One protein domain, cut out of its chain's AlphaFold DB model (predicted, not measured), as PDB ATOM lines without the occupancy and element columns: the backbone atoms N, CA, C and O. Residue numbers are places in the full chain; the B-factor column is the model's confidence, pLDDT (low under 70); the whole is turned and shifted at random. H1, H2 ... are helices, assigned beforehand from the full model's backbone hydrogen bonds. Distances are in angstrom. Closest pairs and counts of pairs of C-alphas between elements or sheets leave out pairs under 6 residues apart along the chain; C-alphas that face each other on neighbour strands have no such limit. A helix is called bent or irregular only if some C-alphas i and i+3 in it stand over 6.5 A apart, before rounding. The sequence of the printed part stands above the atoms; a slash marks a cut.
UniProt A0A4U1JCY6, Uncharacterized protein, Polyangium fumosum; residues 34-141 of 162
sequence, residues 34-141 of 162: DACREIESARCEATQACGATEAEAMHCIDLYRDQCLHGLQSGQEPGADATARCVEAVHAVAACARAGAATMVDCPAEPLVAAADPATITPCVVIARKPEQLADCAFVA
ATOM      1  N   ASP A  34     168.750 225.005 133.043       97.50
ATOM      2  CA  ASP A  34     168.658 223.556 132.859       97.50
ATOM      3  C   ASP A  34     169.233 223.134 131.501       97.50
ATOM      4  O   ASP A  34     170.050 222.215 131.446       97.50
ATOM      5  N   ALA A  35     168.922 223.876 130.434       97.88
ATOM      6  CA  ALA A  35     169.519 223.658 129.117       97.88
ATOM      7  C   ALA A  35     171.050 223.815 129.134       97.88
ATOM      8  O   ALA A  35     171.761 222.983 128.575       97.88
ATOM      9  N   CYS A  36     171.575 224.840 129.816       98.12
ATOM     10  CA  CYS A  36     173.014 225.032 130.007       98.12
ATOM     11  C   CYS A  36     173.645 223.814 130.683       98.12
ATOM     12  O   CYS A  36     174.649 223.295 130.204       98.12
ATOM     13  N   ARG A  37     173.039 223.318 131.768       98.19
ATOM     14  CA  ARG A  37     173.552 222.147 132.491       98.19
ATOM     15  C   ARG A  37     173.569 220.901 131.621       98.19
ATOM     16  O   ARG A  37     174.539 220.155 131.682       98.19
ATOM     17  N   GLU A  38     172.523 220.678 130.836       98.56
ATOM     18  CA  GLU A  38     172.431 219.529 129.937       98.56
ATOM     19  C   GLU A  38     173.523 219.575 128.855       98.56
ATOM     20  O   GLU A  38     174.290 218.622 128.703       98.56
ATOM     21  N   ILE A  39     173.664 220.720 128.181       98.25
ATOM     22  CA  ILE A  39     174.664 220.935 127.127       98.25
ATOM     23  C   ILE A  39     176.083 220.817 127.689       98.25
ATOM     24  O   ILE A  39     176.914 220.107 127.125       98.25
ATOM     25  N   GLU A  40     176.374 221.484 128.807       98.44
ATOM     26  CA  GLU A  40     177.706 221.454 129.410       98.44
ATOM     27  C   GLU A  40     178.042 220.079 129.990       98.44
ATOM     28  O   GLU A  40     179.191 219.657 129.890       98.44
ATOM     29  N   SER A  41     177.064 219.327 130.507       98.62
ATOM     30  CA  SER A  41     177.303 217.944 130.935       98.62
ATOM     31  C   SER A  41     177.729 217.074 129.754       98.62
ATOM     32  O   SER A  41     178.795 216.456 129.802       98.62
ATOM     33  N   ALA A  42     176.975 217.113 128.650       98.69
ATOM     34  CA  ALA A  42     177.312 216.381 127.429       98.69
ATOM     35  C   ALA A  42     178.689 216.785 126.876       98.69
ATOM     36  O   ALA A  42     179.484 215.942 126.449       98.69
ATOM     37  N   ARG A  43     179.006 218.082 126.920       98.56
ATOM     38  CA  ARG A  43     180.276 218.635 126.448       98.56
ATOM     39  C   ARG A  43     181.456 218.213 127.319       98.56
ATOM     40  O   ARG A  43     182.485 217.803 126.783       98.56
ATOM     41  N   CYS A  44     181.300 218.253 128.640       98.69
ATOM     42  CA  CYS A  44     182.298 217.779 129.591       98.69
ATOM     43  C   CYS A  44     182.557 216.274 129.430       98.69
ATOM     44  O   CYS A  44     183.714 215.864 129.366       98.69
ATOM     45  N   GLU A  45     181.521 215.449 129.267       98.75
ATOM     46  CA  GLU A  45     181.679 214.015 128.983       98.75
ATOM     47  C   GLU A  45     182.391 213.768 127.645       98.75
ATOM     48  O   GLU A  45     183.300 212.938 127.549       98.75
ATOM     49  N   ALA A  46     182.034 214.539 126.615       98.62
ATOM     50  CA  ALA A  46     182.639 214.463 125.292       98.62
ATOM     51  C   ALA A  46     184.148 214.764 125.289       98.62
ATOM     52  O   ALA A  46     184.854 214.264 124.410       98.62
ATOM     53  N   THR A  47     184.681 215.502 126.274       98.56
ATOM     54  CA  THR A  47     186.131 215.774 126.369       98.56
ATOM     55  C   THR A  47     186.984 214.509 126.499       98.56
ATOM     56  O   THR A  47     188.160 214.528 126.128       98.56
ATOM     57  N   GLN A  48     186.409 213.381 126.929       98.62
ATOM     58  CA  GLN A  48     187.115 212.096 126.981       98.62
ATOM     59  C   GLN A  48     187.547 211.604 125.593       98.62
ATOM     60  O   GLN A  48     188.600 210.986 125.447       98.62
ATOM     61  N   ALA A  49     186.794 211.953 124.542       98.44
ATOM     62  CA  ALA A  49     187.203 211.713 123.153       98.44
ATOM     63  C   ALA A  49     188.502 212.447 122.774       98.44
ATOM     64  O   ALA A  49     189.140 212.112 121.781       98.44
ATOM     65  N   CYS A  50     188.875 213.443 123.574       98.19
ATOM     66  CA  CYS A  50     189.999 214.343 123.375       98.19
ATOM     67  C   CYS A  50     191.100 214.161 124.427       98.19
ATOM     68  O   CYS A  50     191.961 215.027 124.571       98.19
ATOM     69  N   GLY A  51     191.083 213.035 125.147       98.19
ATOM     70  CA  GLY A  51     192.135 212.647 126.084       98.19
ATOM     71  C   GLY A  51     191.917 213.083 127.530       98.19
ATOM     72  O   GLY A  51     192.783 212.801 128.355       98.19
ATOM     73  N   ALA A  52     190.790 213.726 127.857       98.38
ATOM     74  CA  ALA A  52     190.428 213.947 129.251       98.38
ATOM     75  C   ALA A  52     190.108 212.612 129.938       98.38
ATOM     76  O   ALA A  52     189.511 211.705 129.357       98.38
ATOM     77  N   THR A  53     190.499 212.497 131.195       98.69
ATOM     78  CA  THR A  53     190.113 211.397 132.074       98.69
ATOM     79  C   THR A  53     188.668 211.562 132.547       98.69
ATOM     80  O   THR A  53     188.105 212.657 132.533       98.69
ATOM     81  N   GLU A  54     188.069 210.480 133.041       98.38
ATOM     82  CA  GLU A  54     186.745 210.520 133.675       98.38
ATOM     83  C   GLU A  54     186.696 211.513 134.851       98.38
ATOM     84  O   GLU A  54     185.740 212.273 134.989       98.38
ATOM     85  N   ALA A  55     187.761 211.576 135.658       98.62
ATOM     86  CA  ALA A  55     187.855 212.510 136.778       98.62
ATOM     87  C   ALA A  55     187.873 213.982 136.321       98.62
ATOM     88  O   ALA A  55     187.253 214.833 136.958       98.62
ATOM     89  N   GLU A  56     188.550 214.289 135.212       98.62
ATOM     90  CA  GLU A  56     188.542 215.631 134.617       98.62
ATOM     91  C   GLU A  56     187.171 215.981 134.029       98.62
ATOM     92  O   GLU A  56     186.703 217.106 134.211       98.62
ATOM     93  N   ALA A  57     186.493 215.019 133.393       98.44
ATOM     94  CA  ALA A  57     185.129 215.202 132.906       98.44
ATOM     95  C   ALA A  57     184.154 215.489 134.062       98.44
ATOM     96  O   ALA A  57     183.402 216.458 133.998       98.44
ATOM     97  N   MET A  58     184.220 214.729 135.160       98.62
ATOM     98  CA  MET A  58     183.412 214.990 136.357       98.62
ATOM     99  C   MET A  58     183.699 216.365 136.966       98.62
ATOM    100  O   MET A  58     182.770 217.088 137.324       98.62
ATOM    101  N   HIS A  59     184.973 216.757 137.048       98.44
ATOM    102  CA  HIS A  59     185.339 218.079 137.549       98.44
ATOM    103  C   HIS A  59     184.786 219.206 136.662       98.44
ATOM    104  O   HIS A  59     184.304 220.215 137.176       98.44
ATOM    105  N   CYS A  60     184.817 219.022 135.340       98.56
ATOM    106  CA  CYS A  60     184.197 219.933 134.382       98.56
ATOM    107  C   CYS A  60     182.684 220.054 134.627       98.56
ATOM    108  O   CYS A  60     182.179 221.174 134.705       98.56
ATOM    109  N   ILE A  61     181.977 218.935 134.829       98.62
ATOM    110  CA  ILE A  61     180.532 218.930 135.117       98.62
ATOM    111  C   ILE A  61     180.232 219.712 136.397       98.62
ATOM    112  O   ILE A  61     179.354 220.571 136.394       98.62
ATOM    113  N   ASP A  62     180.971 219.463 137.482       98.44
ATOM    114  CA  ASP A  62     180.780 220.183 138.746       98.44
ATOM    115  C   ASP A  62     181.012 221.689 138.588       98.44
ATOM    116  O   ASP A  62     180.220 222.493 139.083       98.44
ATOM    117  N   LEU A  63     182.065 222.074 137.861       97.88
ATOM    118  CA  LEU A  63     182.363 223.473 137.575       97.88
ATOM    119  C   LEU A  63     181.219 224.132 136.792       97.88
ATOM    120  O   LEU A  63     180.734 225.194 137.180       97.88
ATOM    121  N   TYR A  64     180.779 223.515 135.696       97.69
ATOM    122  CA  TYR A  64     179.757 224.103 134.833       97.69
ATOM    123  C   TYR A  64     178.348 224.025 135.418       97.69
ATOM    124  O   TYR A  64     177.546 224.913 135.146       97.69
ATOM    125  N   ARG A  65     178.048 223.067 136.304       97.50
ATOM    126  CA  ARG A  65     176.793 223.050 137.075       97.50
ATOM    127  C   ARG A  65     176.578 224.365 137.822       97.50
ATOM    128  O   ARG A  65     175.444 224.856 137.875       97.50
ATOM    129  N   ASP A  66     177.658 224.901 138.388       96.62
ATOM    130  CA  ASP A  66     177.645 226.142 139.152       96.62
ATOM    131  C   ASP A  66     177.701 227.364 138.219       96.62
ATOM    132  O   ASP A  66     176.944 228.309 138.424       96.62
ATOM    133  N   GLN A  67     178.498 227.333 137.141       95.06
ATOM    134  CA  GLN A  67     178.514 228.422 136.145       95.06
ATOM    135  C   GLN A  67     177.161 228.602 135.446       95.06
ATOM    136  O   GLN A  67     176.730 229.727 135.202       95.06
ATOM    137  N   CYS A  68     176.445 227.508 135.191       96.81
ATOM    138  CA  CYS A  68     175.121 227.543 134.585       96.81
ATOM    139  C   CYS A  68     174.054 228.192 135.478       96.81
ATOM    140  O   CYS A  68     172.964 228.468 134.987       96.81
ATOM    141  N   LEU A  69     174.337 228.502 136.752       95.19
ATOM    142  CA  LEU A  69     173.447 229.337 137.575       95.19
ATOM    143  C   LEU A  69     173.312 230.770 137.034       95.19
ATOM    144  O   LEU A  69     172.386 231.478 137.419       95.19
ATOM    145  N   HIS A  70     174.202 231.184 136.130       92.94
ATOM    146  CA  HIS A  70     174.108 232.446 135.400       92.94
ATOM    147  C   HIS A  70     173.259 232.354 134.121       92.94
ATOM    148  O   HIS A  70     173.028 233.375 133.476       92.94
ATOM    149  N   GLY A  71     172.766 231.161 133.772       93.62
ATOM    150  CA  GLY A  71     172.033 230.912 132.535       93.62
ATOM    151  C   GLY A  71     172.933 230.806 131.302       93.62
ATOM    152  O   GLY A  71     174.162 230.790 131.392       93.62
ATOM    153  N   LEU A  72     172.304 230.714 130.132       93.62
ATOM    154  CA  LEU A  72     172.989 230.725 128.842       93.62
ATOM    155  C   LEU A  72     173.454 232.134 128.483       93.62
ATOM    156  O   LEU A  72     172.754 233.121 128.714       93.62
ATOM    157  N   GLN A  73     174.610 232.228 127.825       91.69
ATOM    158  CA  GLN A  73     175.190 233.514 127.434       91.69
ATOM    159  C   GLN A  73     174.310 234.295 126.443       91.69
ATOM    160  O   GLN A  73     174.406 235.521 126.361       91.69
ATOM    161  N   SER A  74     173.437 233.608 125.702       91.62
ATOM    162  CA  SER A  74     172.461 234.250 124.825       91.62
ATOM    163  C   SER A  74     171.347 234.991 125.556       91.62
ATOM    164  O   SER A  74     170.710 235.855 124.955       91.62
ATOM    165  N   GLY A  75     171.098 234.664 126.828       90.88
ATOM    166  CA  GLY A  75     169.950 235.161 127.587       90.88
ATOM    167  C   GLY A  75     168.602 234.661 127.058       90.88
ATOM    168  O   GLY A  75     167.563 235.210 127.419       90.88
ATOM    169  N   GLN A  76     168.601 233.651 126.182       90.44
ATOM    170  CA  GLN A  76     167.399 233.075 125.584       90.44
ATOM    171  C   GLN A  76     167.193 231.644 126.080       90.44
ATOM    172  O   GLN A  76     168.150 230.881 126.190       90.44
ATOM    173  N   GLU A  77     165.939 231.278 126.353       94.12
ATOM    174  CA  GLU A  77     165.565 229.909 126.720       94.12
ATOM    175  C   GLU A  77     165.440 229.082 125.434       94.12
ATOM    176  O   GLU A  77     164.517 229.330 124.645       94.12
ATOM    177  N   PRO A  78     166.340 228.123 125.166       95.94
ATOM    178  CA  PRO A  78     166.136 227.192 124.073       95.94
ATOM    179  C   PRO A  78     164.966 226.260 124.409       95.94
ATOM    180  O   PRO A  78     164.764 225.856 125.550       95.94
ATOM    181  N   GLY A  79     164.194 225.875 123.395       96.94
ATOM    182  CA  GLY A  79     163.241 224.778 123.555       96.94
ATOM    183  C   GLY A  79     163.970 223.443 123.742       96.94
ATOM    184  O   GLY A  79     165.076 223.271 123.230       96.94
ATOM    185  N   ALA A  80     163.318 222.477 124.396       97.62
ATOM    186  CA  ALA A  80     163.873 221.139 124.638       97.62
ATOM    187  C   ALA A  80     164.422 220.474 123.361       97.62
ATOM    188  O   ALA A  80     165.508 219.905 123.381       97.62
ATOM    189  N   ASP A  81     163.730 220.626 122.228       98.06
ATOM    190  CA  ASP A  81     164.187 220.087 120.941       98.06
ATOM    191  C   ASP A  81     165.516 220.705 120.477       98.06
ATOM    192  O   ASP A  81     166.328 220.025 119.855       98.06
ATOM    193  N   ALA A  82     165.742 221.998 120.731       97.69
ATOM    194  CA  ALA A  82     166.993 222.668 120.369       97.69
ATOM    195  C   ALA A  82     168.142 222.229 121.287       97.69
ATOM    196  O   ALA A  82     169.232 221.943 120.798       97.69
ATOM    197  N   THR A  83     167.878 222.105 122.590       98.44
ATOM    198  CA  THR A  83     168.828 221.545 123.562       98.44
ATOM    199  C   THR A  83     169.242 220.125 123.175       98.44
ATOM    200  O   THR A  83     170.435 219.851 123.062       98.44
ATOM    201  N   ALA A  84     168.275 219.254 122.869       98.50
ATOM    202  CA  ALA A  84     168.531 217.863 122.500       98.50
ATOM    203  C   ALA A  84     169.381 217.738 121.226       98.50
ATOM    204  O   ALA A  84     170.335 216.964 121.205       98.50
ATOM    205  N   ARG A  85     169.092 218.533 120.184       98.19
ATOM    206  CA  ARG A  85     169.917 218.545 118.962       98.19
ATOM    207  C   ARG A  85     171.338 219.034 119.222       98.19
ATOM    208  O   ARG A  85     172.277 218.468 118.677       98.19
ATOM    209  N   CYS A  86     171.516 220.045 120.072       98.56
ATOM    210  CA  CYS A  86     172.856 220.488 120.452       98.56
ATOM    211  C   CYS A  86     173.635 219.382 121.189       98.56
ATOM    212  O   CYS A  86     174.796 219.125 120.873       98.56
ATOM    213  N   VAL A  87     172.992 218.683 122.131       98.56
ATOM    214  CA  VAL A  87     173.585 217.538 122.846       98.56
ATOM    215  C   VAL A  87     173.961 216.411 121.879       98.56
ATOM    216  O   VAL A  87     175.077 215.890 121.939       98.56
ATOM    217  N   GLU A  88     173.070 216.063 120.948       98.44
ATOM    218  CA  GLU A  88     173.335 215.068 119.905       98.44
ATOM    219  C   GLU A  88     174.541 215.466 119.046       98.44
ATOM    220  O   GLU A  88     175.461 214.660 118.876       98.44
ATOM    221  N   ALA A  89     174.596 216.725 118.604       98.44
ATOM    222  CA  ALA A  89     175.705 217.243 117.815       98.44
ATOM    223  C   ALA A  89     177.040 217.146 118.573       98.44
ATOM    224  O   ALA A  89     178.046 216.677 118.036       98.44
ATOM    225  N   VAL A  90     177.064 217.495 119.864       98.62
ATOM    226  CA  VAL A  90     178.254 217.340 120.719       98.62
ATOM    227  C   VAL A  90     178.711 215.877 120.788       98.62
ATOM    228  O   VAL A  90     179.906 215.591 120.642       98.62
ATOM    229  N   HIS A  91     177.788 214.931 120.970       98.56
ATOM    230  CA  HIS A  91     178.120 213.507 121.002       98.56
ATOM    231  C   HIS A  91     178.628 212.984 119.654       98.56
ATOM    232  O   HIS A  91     179.550 212.158 119.625       98.56
ATOM    233  N   ALA A  92     178.076 213.474 118.548       98.31
ATOM    234  CA  ALA A  92     178.507 213.109 117.209       98.31
ATOM    235  C   ALA A  92     179.905 213.659 116.880       98.31
ATOM    236  O   ALA A  92     180.762 212.906 116.405       98.31
ATOM    237  N   VAL A  93     180.216 214.907 117.253       98.44
ATOM    238  CA  VAL A  93     181.587 215.443 117.169       98.44
ATOM    239  C   VAL A  93     182.548 214.620 118.027       98.44
ATOM    240  O   VAL A  93     183.655 214.311 117.585       98.44
ATOM    241  N   ALA A  94     182.134 214.194 119.223       98.56
ATOM    242  CA  ALA A  94     182.946 213.324 120.074       98.56
ATOM    243  C   ALA A  94     183.199 211.950 119.436       98.56
ATOM    244  O   ALA A  94     184.296 211.401 119.546       98.56
ATOM    245  N   ALA A  95     182.205 211.383 118.747       98.44
ATOM    246  CA  ALA A  95     182.381 210.150 117.986       98.44
ATOM    247  C   ALA A  95     183.375 210.343 116.830       98.44
ATOM    248  O   ALA A  95     184.260 209.507 116.647       98.44
ATOM    249  N   CYS A  96     183.290 211.468 116.121       98.19
ATOM    250  CA  CYS A  96     184.230 211.819 115.064       98.19
ATOM    251  C   CYS A  96     185.665 212.015 115.593       98.19
ATOM    252  O   CYS A  96     186.624 211.492 115.024       98.19
ATOM    253  N   ALA A  97     185.820 212.682 116.742       98.19
ATOM    254  CA  ALA A  97     187.101 212.830 117.429       98.19
ATOM    255  C   ALA A  97     187.711 211.464 117.798       98.19
ATOM    256  O   ALA A  97     188.878 211.210 117.505       98.19
ATOM    257  N   ARG A  98     186.906 210.542 118.354       98.38
ATOM    258  CA  ARG A  98     187.338 209.159 118.649       98.38
ATOM    259  C   ARG A  98     187.754 208.385 117.400       98.38
ATOM    260  O   ARG A  98     188.617 207.517 117.493       98.38
ATOM    261  N   ALA A  99     187.164 208.693 116.247       98.19
ATOM    262  CA  ALA A  99     187.542 208.107 114.965       98.19
ATOM    263  C   ALA A  99     188.867 208.665 114.403       98.19
ATOM    264  O   ALA A  99     189.343 208.177 113.381       98.19
ATOM    265  N   GLY A 100     189.484 209.649 115.068       97.75
ATOM    266  CA  GLY A 100     190.778 210.209 114.682       97.75
ATOM    267  C   GLY A 100     190.697 211.352 113.670       97.75
ATOM    268  O   GLY A 100     191.697 211.632 113.010       97.75
ATOM    269  N   ALA A 101     189.540 212.007 113.538       98.06
ATOM    270  CA  ALA A 101     189.386 213.190 112.695       98.06
ATOM    271  C   ALA A 101     190.384 214.293 113.081       98.06
ATOM    272  O   ALA A 101     190.481 214.687 114.246       98.06
ATOM    273  N   ALA A 102     191.114 214.806 112.089       97.38
ATOM    274  CA  ALA A 102     192.107 215.850 112.309       97.38
ATOM    275  C   ALA A 102     191.437 217.225 112.394       97.38
ATOM    276  O   ALA A 102     191.840 218.079 113.186       97.38
ATOM    277  N   THR A 103     190.395 217.427 111.587       98.19
ATOM    278  CA  THR A 103     189.640 218.679 111.494       98.19
ATOM    279  C   THR A 103     188.147 218.400 111.354       98.19
ATOM    280  O   THR A 103     187.739 217.266 111.110       98.19
ATOM    281  N   MET A 104     187.315 219.432 111.474       97.62
ATOM    282  CA  MET A 104     185.874 219.307 111.250       97.62
ATOM    283  C   MET A 104     185.509 219.001 109.786       97.62
ATOM    284  O   MET A 104     184.387 218.571 109.534       97.62
ATOM    285  N   VAL A 105     186.440 219.130 108.826       97.38
ATOM    286  CA  VAL A 105     186.246 218.625 107.446       97.38
ATOM    287  C   VAL A 105     185.986 217.118 107.438       97.38
ATOM    288  O   VAL A 105     185.197 216.633 106.629       97.38
ATOM    289  N   ASP A 106     186.605 216.387 108.365       96.75
ATOM    290  CA  ASP A 106     186.472 214.935 108.480       96.75
ATOM    291  C   ASP A 106     185.177 214.522 109.217       96.75
ATOM    292  O   ASP A 106     184.883 213.333 109.335       96.75
ATOM    293  N   CYS A 107     184.384 215.498 109.686       95.25
ATOM    294  CA  CYS A 107     183.151 215.319 110.462       95.25
ATOM    295  C   CYS A 107     181.914 215.925 109.762       95.25
ATOM    296  O   CYS A 107     181.235 216.770 110.344       95.25
ATOM    297  N   PRO A 108     181.567 215.516 108.525       87.12
ATOM    298  CA  PRO A 108     180.566 216.210 107.708       87.12
ATOM    299  C   PRO A 108     179.118 216.075 108.203       87.12
ATOM    300  O   PRO A 108     178.249 216.793 107.716       87.12
ATOM    301  N   ALA A 109     178.848 215.143 109.122       87.94
ATOM    302  CA  ALA A 109     177.523 214.977 109.719       87.94
ATOM    303  C   ALA A 109     177.130 216.166 110.610       87.94
ATOM    304  O   ALA A 109     175.944 216.429 110.766       87.94
ATOM    305  N   GLU A 110     178.120 216.907 111.121       89.25
ATOM    306  CA  GLU A 110     177.925 217.968 112.102       89.25
ATOM    307  C   GLU A 110     178.165 219.338 111.464       89.25
ATOM    308  O   GLU A 110     179.312 219.798 111.385       89.25
ATOM    309  N   PRO A 111     177.108 220.001 110.957       93.19
ATOM    310  CA  PRO A 111     177.256 221.286 110.303       93.19
ATOM    311  C   PRO A 111     177.759 222.330 111.299       93.19
ATOM    312  O   PRO A 111     177.222 222.498 112.395       93.19
ATOM    313  N   LEU A 112     178.775 223.083 110.884       96.69
ATOM    314  CA  LEU A 112     179.200 224.273 111.603       96.69
ATOM    315  C   LEU A 112     178.359 225.487 111.189       96.69
ATOM    316  O   LEU A 112     177.771 225.528 110.106       96.69
ATOM    317  N   VAL A 113     178.345 226.516 112.031       95.88
ATOM    318  CA  VAL A 113     177.838 227.839 111.654       95.88
ATOM    319  C   VAL A 113     178.613 228.382 110.447       95.88
ATOM    320  O   VAL A 113     179.811 228.156 110.310       95.88
ATOM    321  N   ALA A 114     177.952 229.160 109.586       92.81
ATOM    322  CA  ALA A 114     178.533 229.618 108.316       92.81
ATOM    323  C   ALA A 114     179.827 230.449 108.457       92.81
ATOM    324  O   ALA A 114     180.597 230.555 107.507       92.81
ATOM    325  N   ALA A 115     180.058 231.059 109.624       90.25
ATOM    326  CA  ALA A 115     181.262 231.836 109.912       90.25
ATOM    327  C   ALA A 115     182.476 230.973 110.316       90.25
ATOM    328  O   ALA A 115     183.582 231.502 110.431       90.25
ATOM    329  N   ALA A 116     182.279 229.679 110.565       94.06
ATOM    330  CA  ALA A 116     183.328 228.751 110.959       94.06
ATOM    331  C   ALA A 116     184.053 228.183 109.732       94.06
ATOM    332  O   ALA A 116     183.417 227.820 108.743       94.06
ATOM    333  N   ASP A 117     185.376 228.032 109.817       95.62
ATOM    334  CA  ASP A 117     186.154 227.309 108.809       95.62
ATOM    335  C   ASP A 117     186.451 225.879 109.299       95.62
ATOM    336  O   ASP A 117     187.286 225.704 110.200       95.62
ATOM    337  N   PRO A 118     185.812 224.840 108.722       96.06
ATOM    338  CA  PRO A 118     185.991 223.463 109.168       96.06
ATOM    339  C   PRO A 118     187.421 222.947 108.972       96.06
ATOM    340  O   PRO A 118     187.810 222.006 109.662       96.06
ATOM    341  N   ALA A 119     188.219 223.550 108.081       96.88
ATOM    342  CA  ALA A 119     189.598 223.135 107.818       96.88
ATOM    343  C   ALA A 119     190.591 223.619 108.887       96.88
ATOM    344  O   ALA A 119     191.717 223.128 108.951       96.88
ATOM    345  N   THR A 120     190.194 224.576 109.728       96.62
ATOM    346  CA  THR A 120     191.072 225.172 110.753       96.62
ATOM    347  C   THR A 120     190.668 224.816 112.180       96.62
ATOM    348  O   THR A 120     191.412 225.099 113.121       96.62
ATOM    349  N   ILE A 121     189.507 224.183 112.359       96.50
ATOM    350  CA  ILE A 121     188.960 223.834 113.667       96.50
ATOM    351  C   ILE A 121     188.982 222.315 113.830       96.50
ATOM    352  O   ILE A 121     188.540 221.573 112.955       96.50
ATOM    353  N   THR A 122     189.488 221.846 114.970       98.12
ATOM    354  CA  THR A 122     189.478 220.420 115.318       98.12
ATOM    355  C   THR A 122     188.213 220.058 116.102       98.12
ATOM    356  O   THR A 122     187.685 220.914 116.824       98.12
ATOM    357  N   PRO A 123     187.766 218.789 116.064       98.25
ATOM    358  CA  PRO A 123     186.655 218.316 116.896       98.25
ATOM    359  C   PRO A 123     186.839 218.643 118.383       98.25
ATOM    360  O   PRO A 123     185.923 219.099 119.062       98.25
ATOM    361  N   CYS A 124     188.066 218.507 118.885       98.38
ATOM    362  CA  CYS A 124     188.381 218.774 120.282       98.38
ATOM    363  C   CYS A 124     188.342 220.256 120.655       98.38
ATOM    364  O   CYS A 124     188.032 220.581 121.799       98.38
ATOM    365  N   VAL A 125     188.616 221.168 119.716       98.00
ATOM    366  CA  VAL A 125     188.414 222.604 119.949       98.00
ATOM    367  C   VAL A 125     186.924 222.928 120.046       98.00
ATOM    368  O   VAL A 125     186.547 223.695 120.932       98.00
ATOM    369  N   VAL A 126     186.086 222.327 119.194       97.75
ATOM    370  CA  VAL A 126     184.624 222.484 119.261       97.75
ATOM    371  C   VAL A 126     184.107 221.992 120.612       97.75
ATOM    372  O   VAL A 126     183.549 222.785 121.366       97.75
ATOM    373  N   ILE A 127     184.397 220.737 120.974       98.00
ATOM    374  CA  ILE A 127     183.970 220.141 122.247       98.00
ATOM    375  C   ILE A 127     184.484 220.973 123.424       98.00
ATOM    376  O   ILE A 127     183.703 221.470 124.222       98.00
ATOM    377  N   ALA A 128     185.795 221.185 123.549       96.94
ATOM    378  CA  ALA A 128     186.358 221.732 124.782       96.94
ATOM    379  C   ALA A 128     186.157 223.243 124.948       96.94
ATOM    380  O   ALA A 128     186.240 223.743 126.072       96.94
ATOM    381  N   ARG A 129     185.914 224.003 123.871       95.94
ATOM    382  CA  ARG A 129     185.957 225.475 123.947       95.94
ATOM    383  C   ARG A 129     184.870 226.213 123.187       95.94
ATOM    384  O   ARG A 129     184.636 227.363 123.538       95.94
ATOM    385  N   LYS A 130     184.314 225.626 122.128       95.88
ATOM    386  CA  LYS A 130     183.487 226.362 121.170       95.88
ATOM    387  C   LYS A 130     182.261 225.562 120.703       95.88
ATOM    388  O   LYS A 130     182.130 225.342 119.493       95.88
ATOM    389  N   PRO A 131     181.390 225.081 121.611       96.62
ATOM    390  CA  PRO A 131     180.192 224.343 121.213       96.62
ATOM    391  C   PRO A 131     179.294 225.167 120.284       96.62
ATOM    392  O   PRO A 131     178.716 224.615 119.359       96.62
ATOM    393  N   GLU A 132     179.258 226.492 120.440       96.50
ATOM    394  CA  GLU A 132     178.486 227.423 119.613       96.50
ATOM    395  C   GLU A 132     178.888 227.446 118.128       96.50
ATOM    396  O   GLU A 132     178.192 228.041 117.308       96.50
ATOM    397  N   GLN A 133     180.017 226.828 117.764       97.00
ATOM    398  CA  GLN A 133     180.400 226.661 116.362       97.00
ATOM    399  C   GLN A 133     179.574 225.576 115.667       97.00
ATOM    400  O   GLN A 133     179.512 225.589 114.442       97.00
ATOM    401  N   LEU A 134     178.931 224.669 116.411       97.81
ATOM    402  CA  LEU A 134     177.961 223.721 115.862       97.81
ATOM    403  C   LEU A 134     176.659 224.452 115.554       97.81
ATOM    404  O   LEU A 134     176.161 225.212 116.384       97.81
ATOM    405  N   ALA A 135     176.089 224.210 114.375       97.19
ATOM    406  CA  ALA A 135     174.888 224.910 113.933       97.19
ATOM    407  C   ALA A 135     173.714 224.714 114.908       97.19
ATOM    408  O   ALA A 135     173.025 225.681 115.233       97.19
ATOM    409  N   ASP A 136     173.541 223.501 115.441       97.69
ATOM    410  CA  ASP A 136     172.497 223.194 116.424       97.69
ATOM    411  C   ASP A 136     172.767 223.762 117.825       97.69
ATOM    412  O   ASP A 136     171.838 223.872 118.616       97.69
ATOM    413  N   CYS A 137     173.993 224.200 118.120       97.69
ATOM    414  CA  CYS A 137     174.365 224.847 119.383       97.69
ATOM    415  C   CYS A 137     174.569 226.365 119.248       97.69
ATOM    416  O   CYS A 137     174.967 227.023 120.209       97.69
ATOM    417  N   ALA A 138     174.315 226.953 118.075       96.31
ATOM    418  CA  ALA A 138     174.621 228.359 117.799       96.31
ATOM    419  C   ALA A 138     173.932 229.339 118.771       96.31
ATOM    420  O   ALA A 138     174.439 230.431 119.023       96.31
ATOM    421  N   PHE A 139     172.799 228.933 119.355       95.06
ATOM    422  CA  PHE A 139     172.048 229.709 120.344       95.06
ATOM    423  C   PHE A 139     172.759 229.857 121.696       95.06
ATOM    424  O   PHE A 139     172.289 230.621 122.533       95.06
ATOM    425  N   VAL A 140     173.838 229.113 121.958       94.38
ATOM    426  CA  VAL A 140     174.590 229.215 123.218       94.38
ATOM    427  C   VAL A 140     175.341 230.547 123.293       94.38
ATOM    428  O   VAL A 140     175.475 231.121 124.373       94.38
ATOM    429  N   ALA A 141     175.799 231.068 122.151       90.31
ATOM    430  CA  ALA A 141     176.561 232.307 122.087       90.31
ATOM    431  C   ALA A 141     175.699 233.545 122.359       90.31
ATOM    432  O   ALA A 141     174.527 233.615 121.987       90.31
TER     433      ALA A 141
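AT A GLANCE: This is residues 34 to 141 of the 162 residues of an uncharacterized protein of Polyangium fumosum (UniProt A0A4U1JCY6). Three long helices lie side by side as a slab, H2, H1 and H3, with H1 in the middle; two short helices pack on one face of it, H4 on H1 and H3, and H5 on H3. A long link without a named element, residues 99 to 122, runs from the end of H3 to H4 at the H3 side of the slab, far from H2. The printed part has 108 residues with five named helices, H1 to H5 in order along the chain, and no named strand; its class is all helix. It is compact, with a radius of gyration of the C-alphas of 12.9 A, and spans 34 by 32 by 20 A.

HOW THE PARTS SIT: H1, residues 34 to 50, is a hub together with H3, residues 80 to 98; each touches three other helices. H1 touches H2, residues 54 to 70, closest at the C-alphas of Cys 44 and Ala 57, 5.1 A; they form a helical hairpin, at a shallow tilt of 25 degrees, opposite ways. H1 touches H3 at a shallow tilt of 6 degrees, the same way; the closest C-alphas are those of Ala 49 and Arg 98, 5.2 A. H2 and H3 are apart. H4, residues 123 to 129, touches H1 at residues 43 to 50 alone, at a steep tilt of 49 degrees, the closest C-alphas being those of Cys 50 and Cys 124, 5.6 A. H4 also touches H3, at residues 90 to 97 alone, at a steep tilt of 55 degrees; the C-alphas of Ala 97 and Pro 123 are closest, 5.5 A. H5, residues 135 to 140, touches H3 at residues 82 to 89 alone, at a steep tilt of 63 degrees; the closest C-alphas, of Cys 86 and Cys 137, are 4.7 A apart. H1 and H5 are only just apart, 8.1 A at the closest. Every O i to N i+4 pair is within hydrogen-bond range in H3 and H4, against 10 of 13 in H1, 10 of 13 in H2 and 0 of 2 in H5, where 2 of 3 O i to N i+3 pairs are within range.

IN THESE COORDINATES: H1 begins at C-alpha 34, (168.658, 223.556, 132.859), and measures 25.1 A from first to last C-alpha. H2 measures 25.4 A. H3, the longest helix by residues, measures 27.0 A and ends at C-alpha 98, (187.338, 209.159, 118.649). H4 has seven residues. H5 has six, ends at C-alpha 140, (174.590, 229.215, 123.218), and is irregular: C-alphas 136 and 139 are 7.6 A apart.

THE WHOLE: The two C-alphas farthest apart are those of Leu 69 and Asp 106, 35.0 A. The links H1 to H2 and H4 to H5 are tight, H2 to H3 is short, and H3 to H4 is long, with 24 residues. The printed part has no cut; its mean pLDDT is 96.8, and no printed residue is under 70.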